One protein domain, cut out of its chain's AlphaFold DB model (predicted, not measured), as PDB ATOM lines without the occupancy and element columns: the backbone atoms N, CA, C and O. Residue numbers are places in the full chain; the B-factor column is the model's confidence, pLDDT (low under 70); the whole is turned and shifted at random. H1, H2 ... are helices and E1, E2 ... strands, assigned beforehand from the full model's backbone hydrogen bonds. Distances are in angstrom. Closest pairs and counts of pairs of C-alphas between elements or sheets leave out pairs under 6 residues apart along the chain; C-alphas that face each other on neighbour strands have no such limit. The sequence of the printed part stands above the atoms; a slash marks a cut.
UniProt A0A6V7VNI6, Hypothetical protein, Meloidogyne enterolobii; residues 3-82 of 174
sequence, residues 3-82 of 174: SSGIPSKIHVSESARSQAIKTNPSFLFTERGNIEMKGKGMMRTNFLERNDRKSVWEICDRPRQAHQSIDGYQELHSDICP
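Overview. This is residues 3 to 82 of the 174 residues of the protein "Hypothetical protein" of Meloidogyne enterolobii (UniProt A0A6V7VNI6). A long twisted hairpin of strands E2 and E3, with short E1 beside E3, makes a sheet whose one face is covered by helix H1. Past the last residue of E3, a looser stretch holds the small helices H2 and H3 and makes the other end of an elongated shape. The 80 printed residues have three named helices and three named strands, in the order E1 H1 E2 E3 H2 H3; the sheet runs E1 E3 E2, antiparallel, and the class is mixed. The whole is loose, with a radius of gyration of the C-alphas of 14.9 A and spans of 47 by 29 by 17 A.

Arrangement. Start with E1, residues 10 to 13, an edge strand antiparallel to E3, residues 41 to 51; look for N 12 and O 46 within hydrogen-bond range at 2.9 A. On the other side of E3 is E2, residues 27 to 37, with N 28 and O 50 at 2.8 A and N 37 and O 41 at 2.8 A. E2 and E3 form a hairpin, and E2 bends by 71 degrees at residue 34. The sheet is only just strongly twisted, with C-alphas up to 4.5 A off its best plane. H1, residues 14 to 23, is on the sheet at a height of 9.5 A, two layers in all, and runs along the strands, at 9 degrees to E3 on the local plane. It is over E3 and only just over E2, with 3 of its C-alphas; its closest C-alphas to E3 are Glu 14 and Thr 45, 5.4 A apart. E1, H1 and E2 form a split strand-helix-strand unit, two strands running the same way with E3 between them, and its crossover is right-handed. H2, residues 56 to 59, and H3, residues 73 to 77, are close but not clearly touching: the closest C-alphas, of Val 56 and Tyr 73, are 6.4 A apart. Both are apart from H1. In H1 and H3 every O i to N i+4 pair is within hydrogen-bond range; H2 is too short for one.

Along the chain. Find C-alpha 10, where E1 begins, at (147.428, 90.750, 86.663). H1 then measures 14.5 A, E2 24.5 A and E3 30.0 A, ending at C-alpha 51 at (150.934, 89.765, 98.625). H2 follows, and H3 ends at C-alpha 77 at (158.880, 88.123, 87.168).

Size, cuts and confidence. The farthest C-alphas, of Gly 39 and Ala 66, are 48.4 A apart. The printed part has no cut. The link from H2 to H3, residues 60 to 72, is long. Residues 79 to 82 have pLDDT under 70.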
ATOM      1  N   SER A   3     141.887  91.920  77.131       87.75
ATOM      2  CA  SER A   3     142.276  92.478  75.818       87.75
ATOM      3  C   SER A   3     143.261  93.656  75.863       87.75
ATOM      4  O   SER A   3     143.770  94.067  74.828       87.75
ATOM      5  N   SER A   4     143.463  94.261  77.033       88.19
ATOM      6  CA  SER A   4     144.313  95.443  77.224       88.19
ATOM      7  C   SER A   4     145.346  95.216  78.330       88.19
ATOM      8  O   SER A   4     145.905  96.188  78.847       88.19
ATOM      9  N   GLY A   5     145.538  93.954  78.730       88.06
ATOM     10  CA  GLY A   5     146.483  93.542  79.757       88.06
ATOM     11  C   GLY A   5     147.920  93.550  79.244       88.06
ATOM     12  O   GLY A   5     148.169  93.495  78.042       88.06
ATOM     13  N   ILE A   6     148.864  93.630  80.179       89.88
ATOM     14  CA  ILE A   6     150.287  93.419  79.903       89.88
ATOM     15  C   ILE A   6     150.592  91.954  80.247       89.88
ATOM     16  O   ILE A   6     150.120  91.497  81.293       89.88
ATOM     17  N   PRO A   7     151.344  91.214  79.408       89.56
ATOM     18  CA  PRO A   7     151.785  89.863  79.739       89.56
ATOM     19  C   PRO A   7     152.456  89.801  81.115       89.56
ATOM     20  O   PRO A   7     153.085  90.764  81.549       89.56
ATOM     21  N   SER A   8     152.281  88.681  81.815       87.50
ATOM     22  CA  SER A   8     152.849  88.447  83.154       87.50
ATOM     23  C   SER A   8     152.435  89.468  84.229       87.50
ATOM     24  O   SER A   8     153.026  89.503  85.307       87.50
ATOM     25  N   LYS A   9     151.396  90.282  83.981       91.12
ATOM     26  CA  LYS A   9     150.805  91.188  84.975       91.12
ATOM     27  C   LYS A   9     149.309  90.962  85.114       91.12
ATOM     28  O   LYS A   9     148.561  90.930  84.138       91.12
ATOM     29  N   ILE A  10     148.848  90.900  86.358       93.75
ATOM     30  CA  ILE A  10     147.428  90.750  86.663       93.75
ATOM     31  C   ILE A  10     146.781  92.136  86.656       93.75
ATOM     32  O   ILE A  10     146.980  92.951  87.559       93.75
ATOM     33  N   HIS A  11     146.010  92.418  85.608       95.75
ATOM     34  CA  HIS A  11     145.363  93.710  85.391       95.75
ATOM     35  C   HIS A  11     143.961  93.745  86.008       95.75
ATOM     36  O   HIS A  11     143.084  92.967  85.631       95.75
ATOM     37  N   VAL A  12     143.724  94.681  86.932       96.31
ATOM     38  CA  VAL A  12     142.476  94.778  87.704       96.31
ATOM     39  C   VAL A  12     141.809  96.149  87.579       96.31
ATOM     40  O   VAL A  12     142.460  97.182  87.395       96.31
ATOM     41  N   SER A  13     140.474  96.167  87.647       96.12
ATOM     42  CA  SER A  13     139.702  97.412  87.695       96.12
ATOM     43  C   SER A  13     139.799  98.051  89.079       96.12
ATOM     44  O   SER A  13     140.070  97.367  90.069       96.12
ATOM     45  N   GLU A  14     139.511  99.351  89.171       96.19
ATOM     46  CA  GLU A  14     139.468 100.047  90.464       96.19
ATOM     47  C   GLU A  14     138.505  99.373  91.455       96.19
ATOM     48  O   GLU A  14     138.863  99.127  92.602       96.19
ATOM     49  N   SER A  15     137.315  98.973  90.992       96.44
ATOM     50  CA  SER A  15     136.325  98.286  91.830       96.44
ATOM     51  C   SER A  15     136.844  96.970  92.417       96.44
ATOM     52  O   SER A  15     136.622  96.699  93.596       96.44
ATOM     53  N   ALA A  16     137.555  96.166  91.621       97.19
ATOM     54  CA  ALA A  16     138.136  94.907  92.073       97.19
ATOM     55  C   ALA A  16     139.242  95.154  93.107       97.19
ATOM     56  O   ALA A  16     139.247  94.511  94.155       97.19
ATOM     57  N   ARG A  17     140.117  96.141  92.865       97.50
ATOM     58  CA  ARG A  17     141.148  96.566  93.823       97.50
ATOM     59  C   ARG A  17     140.538  96.991  95.158       97.50
ATOM     60  O   ARG A  17     140.986  96.520  96.199       97.50
ATOM     61  N   SER A  18     139.506  97.839  95.151       98.00
ATOM     62  CA  SER A  18     138.875  98.310  96.392       98.00
ATOM     63  C   SER A  18     138.293  97.161  97.223       98.00
ATOM     64  O   SER A  18     138.458  97.141  98.441       98.00
ATOM     65  N   GLN A  19     137.636  96.189  96.580       98.31
ATOM     66  CA  GLN A  19     137.109  95.016  97.288       98.31
ATOM     67  C   GLN A  19     138.230  94.096  97.781       98.31
ATOM     68  O   GLN A  19     138.163  93.613  98.908       98.31
ATOM     69  N   ALA A  20     139.279  93.894  96.979       97.31
ATOM     70  CA  ALA A  20     140.424  93.079  97.367       97.31
ATOM     71  C   ALA A  20     141.115  93.635  98.621       97.31
ATOM     72  O   ALA A  20     141.314  92.882  99.568       97.31
ATOM     73  N   ILE A  21     141.386  94.945  98.669       97.56
ATOM     74  CA  ILE A  21     141.998  95.612  99.833       97.56
ATOM     75  C   ILE A  21     141.095  95.510 101.067       97.56
ATOM     76  O   ILE A  21     141.580  95.280 102.173       97.56
ATOM     77  N   LYS A  22     139.776  95.653 100.890       98.00
ATOM     78  CA  LYS A  22     138.809  95.540 101.989       98.00
ATOM     79  C   LYS A  22     138.808  94.144 102.619       98.00
ATOM     80  O   LYS A  22     138.689  94.030 103.834       98.00
ATOM     81  N   THR A  23     138.911  93.100 101.800       97.50
ATOM     82  CA  THR A  23     138.904  91.707 102.271       97.50
ATOM     83  C   THR A  23     140.276  91.266 102.776       97.50
ATOM     84  O   THR A  23     140.366  90.543 103.764       97.50
ATOM     85  N   ASN A  24     141.349  91.693 102.113       96.50
ATOM     86  CA  ASN A  24     142.718  91.375 102.484       96.50
ATOM     87  C   ASN A  24     143.633  92.587 102.213       96.50
ATOM     88  O   ASN A  24     144.019  92.821 101.064       96.50
ATOM     89  N   PRO A  25     144.028  93.334 103.258       96.81
ATOM     90  CA  PRO A  25     144.832  94.546 103.104       96.81
ATOM     91  C   PRO A  25     146.287  94.270 102.704       96.81
ATOM     92  O   PRO A  25     147.042  95.207 102.484       96.81
ATOM     93  N   SER A  26     146.702  93.005 102.617       97.25
ATOM     94  CA  SER A  26     148.083  92.622 102.303       97.25
ATOM     95  C   SER A  26     148.381  92.532 100.814       97.25
ATOM     96  O   SER A  26     149.505  92.216 100.440       97.25
ATOM     97  N   PHE A  27     147.389  92.779  99.960       97.25
ATOM     98  CA  PHE A  27     147.619  92.909  98.530       97.25
ATOM     99  C   PHE A  27     148.190  94.287  98.195       97.25
ATOM    100  O   PHE A  27     147.586  95.315  98.511       97.25
ATOM    101  N   LEU A  28     149.319  94.293  97.491       96.56
ATOM    102  CA  LEU A  28     149.929  95.492  96.943       96.56
ATOM    103  C   LEU A  28     149.553  95.674  95.479       96.56
ATOM    104  O   LEU A  28     149.608  94.743  94.675       96.56
ATOM    105  N   PHE A  29     149.209  96.910  95.132       97.69
ATOM    106  CA  PHE A  29     148.808  97.285  93.786       97.69
ATOM    107  C   PHE A  29     149.607  98.489  93.305       97.69
ATOM    108  O   PHE A  29     149.724  99.473  94.038       97.69
ATOM    109  N   THR A  30     150.036  98.449  92.048       97.00
ATOM    110  CA  THR A  30     150.599  99.602  91.342       97.00
ATOM    111  C   THR A  30     149.535 100.221  90.453       97.00
ATOM    112  O   THR A  30     148.817  99.526  89.728       97.00
ATOM    113  N   GLU A  31     149.429 101.543  90.480       96.81
ATOM    114  CA  GLU A  31     148.539 102.249  89.572       96.81
ATOM    115  C   GLU A  31     149.040 102.135  88.124       96.81
ATOM    116  O   GLU A  31     150.185 102.461  87.821       96.81
ATOM    117  N   ARG A  32     148.154 101.718  87.212       95.06
ATOM    118  CA  ARG A  32     148.396 101.827  85.766       95.06
ATOM    119  C   ARG A  32     147.955 103.193  85.237       95.06
ATOM    120  O   ARG A  32     148.545 103.713  84.297       95.06
ATOM    121  N   GLY A  33     146.885 103.730  85.818       95.62
ATOM    122  CA  GLY A  33     146.258 104.984  85.427       95.62
ATOM    123  C   GLY A  33     144.939 104.775  84.688       95.62
ATOM    124  O   GLY A  33     144.313 103.709  84.747       95.62
ATOM    125  N   ASN A  34     144.510 105.831  84.008       95.88
ATOM    126  CA  ASN A  34     143.283 105.866  83.226       95.88
ATOM    127  C   ASN A  34     143.540 105.327  81.819       95.88
ATOM    128  O   ASN A  34     144.404 105.833  81.110       95.88
ATOM    129  N   ILE A  35     142.787 104.303  81.423       94.12
ATOM    130  CA  ILE A  35     142.899 103.670  80.109       94.12
ATOM    131  C   ILE A  35     141.561 103.696  79.384       94.12
ATOM    132  O   ILE A  35     140.505 103.539  80.001       94.12
ATOM    133  N   GLU A  36     141.599 103.857  78.068       93.12
ATOM    134  CA  GLU A  36     140.396 103.767  77.256       93.12
ATOM    135  C   GLU A  36     139.997 102.301  77.061       93.12
ATOM    136  O   GLU A  36     140.765 101.469  76.580       93.12
ATOM    137  N   MET A  37     138.769 101.981  77.455       91.06
ATOM    138  CA  MET A  37     138.181 100.657  77.330       91.06
ATOM    139  C   MET A  37     136.996 100.725  76.377       91.06
ATOM    140  O   MET A  37     136.032 101.463  76.607       91.06
ATOM    141  N   LYS A  38     137.023  99.900  75.327       90.56
ATOM    142  CA  LYS A  38     135.935  99.822  74.343       90.56
ATOM    143  C   LYS A  38     134.590  99.574  75.042       90.56
ATOM    144  O   LYS A  38     134.432  98.595  75.768       90.56
ATOM    145  N   GLY A  39     133.631 100.480  74.839       91.38
ATOM    146  CA  GLY A  39     132.283 100.409  75.420       91.38
ATOM    147  C   GLY A  39     132.148 100.865  76.881       91.38
ATOM    148  O   GLY A  39     131.029 100.932  77.375       91.38
ATOM    149  N   LYS A  40     133.246 101.197  77.575       90.69
ATOM    150  CA  LYS A  40     133.223 101.771  78.938       90.69
ATOM    151  C   LYS A  40     133.810 103.183  79.013       90.69
ATOM    152  O   LYS A  40     133.580 103.872  80.001       90.69
ATOM    153  N   GLY A  41     134.541 103.608  77.982       93.50
ATOM    154  CA  GLY A  41     135.263 104.875  77.975       93.50
ATOM    155  C   GLY A  41     136.517 104.801  78.842       93.50
ATOM    156  O   GLY A  41     137.135 103.743  78.972       93.50
ATOM    157  N   MET A  42     136.896 105.931  79.431       95.25
ATOM    158  CA  MET A  42     138.086 106.024  80.267       95.25
ATOM    159  C   MET A  42     137.857 105.350  81.626       95.25
ATOM    160  O   MET A  42     136.918 105.682  82.346       95.25
ATOM    161  N   MET A  43     138.725 104.412  81.995       94.75
ATOM    162  CA  MET A  43     138.610 103.637  83.227       94.75
ATOM    163  C   MET A  43     139.942 103.598  83.970       94.75
ATOM    164  O   MET A  43     140.971 103.243  83.397       94.75
ATOM    165  N   ARG A  44     139.915 103.906  85.269       96.00
ATOM    166  CA  ARG A  44     141.080 103.770  86.146       96.00
ATOM    167  C   ARG A  44     141.360 102.304  86.443       96.00
ATOM    168  O   ARG A  44     140.451 101.538  86.784       96.00
ATOM    169  N   THR A  45     142.615 101.905  86.292       96.69
ATOM    170  CA  THR A  45     143.034 100.516  86.477       96.69
ATOM    171  C   THR A  45     144.372 100.407  87.187       96.69
ATOM    172  O   THR A  45     145.153 101.357  87.244       96.69
ATOM    173  N   ASN A  46     144.622  99.225  87.739       97.62
ATOM    174  CA  ASN A  46     145.799  98.930  88.542       97.62
ATOM    175  C   ASN A  46     146.346  97.551  88.162       97.62
ATOM    176  O   ASN A  46     145.625  96.723  87.598       97.62
ATOM    177  N   PHE A  47     147.603  97.298  88.499       96.81
ATOM    178  CA  PHE A  47     148.194  95.967  88.490       96.81
ATOM    179  C   PHE A  47     148.283  95.445  89.917       96.81
ATOM    180  O   PHE A  47     148.605  96.202  90.830       96.81
ATOM    181  N   LEU A  48     147.967  94.169  90.110       95.94
ATOM    182  CA  LEU A  48     148.322  93.463  91.337       95.94
ATOM    183  C   LEU A  48     149.801  93.075  91.237       95.94
ATOM    184  O   LEU A  48     150.169  92.377  90.296       95.94
ATOM    185  N   GLU A  49     150.617  93.542  92.181       94.31
ATOM    186  CA  GLU A  49     152.059  93.259  92.207       94.31
ATOM    187  C   GLU A  49     152.352  92.022  93.051       94.31
ATOM    188  O   GLU A  49     152.925  91.055  92.568       94.31
ATOM    189  N   ARG A  50     151.935  92.040  94.324       94.94
ATOM    190  CA  ARG A  50     152.251  90.967  95.271       94.94
ATOM    191  C   ARG A  50     151.330  90.934  96.483       94.94
ATOM    192  O   ARG A  50     150.527  91.840  96.708       94.94
ATOM    193  N   ASN A  51     151.468  89.880  97.277       96.31
ATOM    194  CA  ASN A  51     150.934  89.765  98.625       96.31
ATOM    195  C   ASN A  51     152.082  89.857  99.645       96.31
ATOM    196  O   ASN A  51     153.000  89.049  99.599       96.31
ATOM    197  N   ASP A  52     152.010  90.798 100.585       94.50
ATOM    198  CA  ASP A  52     153.059  90.995 101.600       94.50
ATOM    199  C   ASP A  52     152.994  89.981 102.759       94.50
ATOM    200  O   ASP A  52     153.886  89.938 103.603       94.50
ATOM    201  N   ARG A  53     151.928  89.174 102.847       95.19
ATOM    202  CA  ARG A  53     151.747  88.158 103.899       95.19
ATOM    203  C   ARG A  53     151.997  86.731 103.442       95.19
ATOM    204  O   ARG A  53     152.219  85.886 104.302       95.19
ATOM    205  N   LYS A  54     151.878  86.451 102.146       95.81
ATOM    206  CA  LYS A  54     152.091  85.120 101.579       95.81
ATOM    207  C   LYS A  54     153.055  85.190 100.404       95.81
ATOM    208  O   LYS A  54     152.848  85.966  99.469       95.81
ATOM    209  N   SER A  55     154.058  84.326 100.452       95.56
ATOM    210  CA  SER A  55     154.955  84.051  99.333       95.56
ATOM    211  C   SER A  55     154.210  83.374  98.179       95.56
ATOM    212  O   SER A  55     153.161  82.751  98.366       95.56
ATOM    213  N   VAL A  56     154.777  83.452  96.977       94.88
ATOM    214  CA  VAL A  56     154.303  82.709  95.800       94.88
ATOM    215  C   VAL A  56     154.273  81.208  96.094       94.88
ATOM    216  O   VAL A  56     153.310  80.532  95.744       94.88
ATOM    217  N   TRP A  57     155.275  80.704  96.817       95.75
ATOM    218  CA  TRP A  57     155.377  79.305  97.231       95.75
ATOM    219  C   TRP A  57     154.156  78.849  98.040       95.75
ATOM    220  O   TRP A  57     153.549  77.831  97.723       95.75
ATOM    221  N   GLU A  58     153.734  79.642  99.029       95.81
ATOM    222  CA  GLU A  58     152.554  79.352  99.858       95.81
ATOM    223  C   GLU A  58     151.229  79.545  99.115       95.81
ATOM    224  O   GLU A  58     150.232  78.906  99.450       95.81
ATOM    225  N   ILE A  59     151.175  80.467  98.151       93.94
ATOM    226  CA  ILE A  59     149.975  80.704  97.335       93.94
ATOM    227  C   ILE A  59     149.763  79.545  96.354       93.94
ATOM    228  O   ILE A  59     148.626  79.125  96.146       93.94
ATOM    229  N   CYS A  60     150.847  79.033  95.772       92.81
ATOM    230  CA  CYS A  60     150.838  77.919  94.827       92.81
ATOM    231  C   CYS A  60     150.917  76.540  95.498       92.81
ATOM    232  O   CYS A  60     150.893  75.539  94.787       92.81
ATOM    233  N   ASP A  61     151.029  76.491  96.828       95.25
ATOM    234  CA  ASP A  61     151.179  75.262  97.618       95.25
ATOM    235  C   ASP A  61     152.366  74.390  97.158       95.25
ATOM    236  O   ASP A  61     152.280  73.171  97.010       95.25
ATOM    237  N   ARG A  62     153.503  75.041  96.879       92.62
ATOM    238  CA  ARG A  62     154.747  74.403  96.426       92.62
ATOM    239  C   ARG A  62     155.861  74.623  97.453       92.62
ATOM    240  O   ARG A  62     156.047  75.754  97.899       92.62
ATOM    241  N   PRO A  63     156.674  73.603  97.784       94.44
ATOM    242  CA  PRO A  63     157.850  73.810  98.619       94.44
ATOM    243  C   PRO A  63     158.899  74.672  97.901       94.44
ATOM    244  O   PRO A  63     159.248  74.411  96.746       94.44
ATOM    245  N   ARG A  64     159.433  75.673  98.607       94.44
ATOM    246  CA  ARG A  64     160.559  76.501  98.150       94.44
ATOM    247  C   ARG A  64     161.857  75.688  98.139       94.44
ATOM    248  O   ARG A  64     162.157  74.991  99.107       94.44
ATOM    249  N   GLN A  65     162.664  75.828  97.090       93.44
ATOM    250  CA  GLN A  65     164.019  75.260  97.038       93.44
ATOM    251  C   GLN A  65     165.055  76.203  97.670       93.44
ATOM    252  O   GLN A  65     164.861  77.413  97.715       93.44
ATOM    253  N   ALA A  66     166.187  75.669  98.140       92.56
ATOM    254  CA  ALA A  66     167.182  76.458  98.876       92.56
ATOM    255  C   ALA A  66     167.724  77.670  98.090       92.56
ATOM    256  O   ALA A  66     167.928  78.719  98.696       92.56
ATOM    257  N   HIS A  67     167.893  77.536  96.769       91.75
ATOM    258  CA  HIS A  67     168.421  78.580  95.879       91.75
ATOM    259  C   HIS A  67     167.381  79.621  95.433       91.75
ATOM    260  O   HIS A  67     167.743  80.589  94.774       91.75
ATOM    261  N   GLN A  68     166.098  79.414  95.744       93.12
ATOM    262  CA  GLN A  68     165.013  80.307  95.344       93.12
ATOM    263  C   GLN A  68     164.802  81.416  96.372       93.12
ATOM    264  O   GLN A  68     165.002  81.214  97.578       93.12
ATOM    265  N   SER A  69     164.330  82.565  95.900       94.06
ATOM    266  CA  SER A  69     163.959  83.709  96.716       94.06
ATOM    267  C   SER A  69     162.915  83.326  97.767       94.06
ATOM    268  O   SER A  69     162.093  82.423  97.587       94.06
ATOM    269  N   ILE A  70     162.968  84.002  98.914       95.06
ATOM    270  CA  ILE A  70     162.110  83.685 100.063       95.06
ATOM    271  C   ILE A  70     160.633  83.913  99.722       95.06
ATOM    272  O   ILE A  70     159.784  83.115 100.114       95.06
ATOM    273  N   ASP A  71     160.326  84.983  98.992       93.62
ATOM    274  CA  ASP A  71     158.964  85.383  98.653       93.62
ATOM    275  C   ASP A  71     158.484  84.838  97.297       93.62
ATOM    276  O   ASP A  71     157.277  84.734  97.084       93.62
ATOM    277  N   GLY A  72     159.394  84.430  96.410       93.69
ATOM    278  CA  GLY A  72     159.103  83.795  95.124       93.69
ATOM    279  C   GLY A  72     158.703  84.755  94.001       93.69
ATOM    280  O   GLY A  72     158.425  84.318  92.883       93.69
ATOM    281  N   TYR A  73     158.644  86.065  94.270       91.50
ATOM    282  CA  TYR A  73     158.235  87.051  93.262       91.50
ATOM    283  C   TYR A  73     159.350  87.338  92.249       91.50
ATOM    284  O   TYR A  73     159.057  87.691  91.108       91.50
ATOM    285  N   GLN A  74     160.620  87.147  92.624       90.25
ATOM    286  CA  GLN A  74     161.746  87.325  91.705       90.25
ATOM    287  C   GLN A  74     161.708  86.305  90.560       90.25
ATOM    288  O   GLN A  74     161.870  86.677  89.400       90.25
ATOM    289  N   GLU A  75     161.444  85.035  90.864       90.19
ATOM    290  CA  GLU A  75     161.326  83.965  89.871       90.19
ATOM    291  C   GLU A  75     160.076  84.141  89.010       90.19
ATOM    292  O   GLU A  75     160.118  83.868  87.816       90.19
ATOM    293  N   LEU A  76     158.976  84.632  89.594       86.06
ATOM    294  CA  LEU A  76     157.727  84.865  88.867       86.06
ATOM    295  C   LEU A  76     157.858  85.964  87.800       86.06
ATOM    296  O   LEU A  76     157.219  85.887  86.753       86.06
ATOM    297  N   HIS A  77     158.656  86.997  88.079       82.56
ATOM    298  CA  HIS A  77     158.880  88.123  87.168       82.56
ATOM    299  C   HIS A  77     160.117  87.969  86.283       82.56
ATOM    300  O   HIS A  77     160.320  88.787  85.388       82.56
ATOM    301  N   SER A  78     160.941  86.951  86.519       81.25
ATOM    302  CA  SER A  78     162.051  86.638  85.629       81.25
ATOM    303  C   SER A  78     161.496  86.000  84.360       81.25
ATOM    304  O   SER A  78     160.794  84.997  84.421       81.25
ATOM    305  N   ASP A  79     161.870  86.520  83.192       66.94
ATOM    306  CA  ASP A  79     161.515  85.929  81.886       66.94
ATOM    307  C   ASP A  79     162.179  84.552  81.646       66.94
ATOM    308  O   ASP A  79     162.055  83.949  80.578       66.94
ATOM    309  N   ILE A  80     162.911  84.049  82.641       60.91
ATOM    310  CA  ILE A  80     163.689  82.820  82.595       60.91
ATOM    311  C   ILE A  80     162.866  81.708  83.243       60.91
ATOM    312  O   ILE A  80     162.651  81.684  84.453       60.91
ATOM    313  N   CYS A  81     162.413  80.767  82.418       52.38
ATOM    314  CA  CYS A  81     161.659  79.602  82.859       52.38
ATOM    315  C   CYS A  81     162.580  78.656  83.671       52.38
ATOM    316  O   CYS A  81     163.553  78.149  83.101       52.38
ATOM    317  N   PRO A  82     162.302  78.374  84.964       55.66
ATOM    318  CA  PRO A  82     163.181  77.557  85.812       55.66
ATOM    319  C   PRO A  82     163.388  76.129  85.294       55.66
ATOM    320  O   PRO A  82     164.425  75.521  85.556       55.66
TER     321      PRO A  82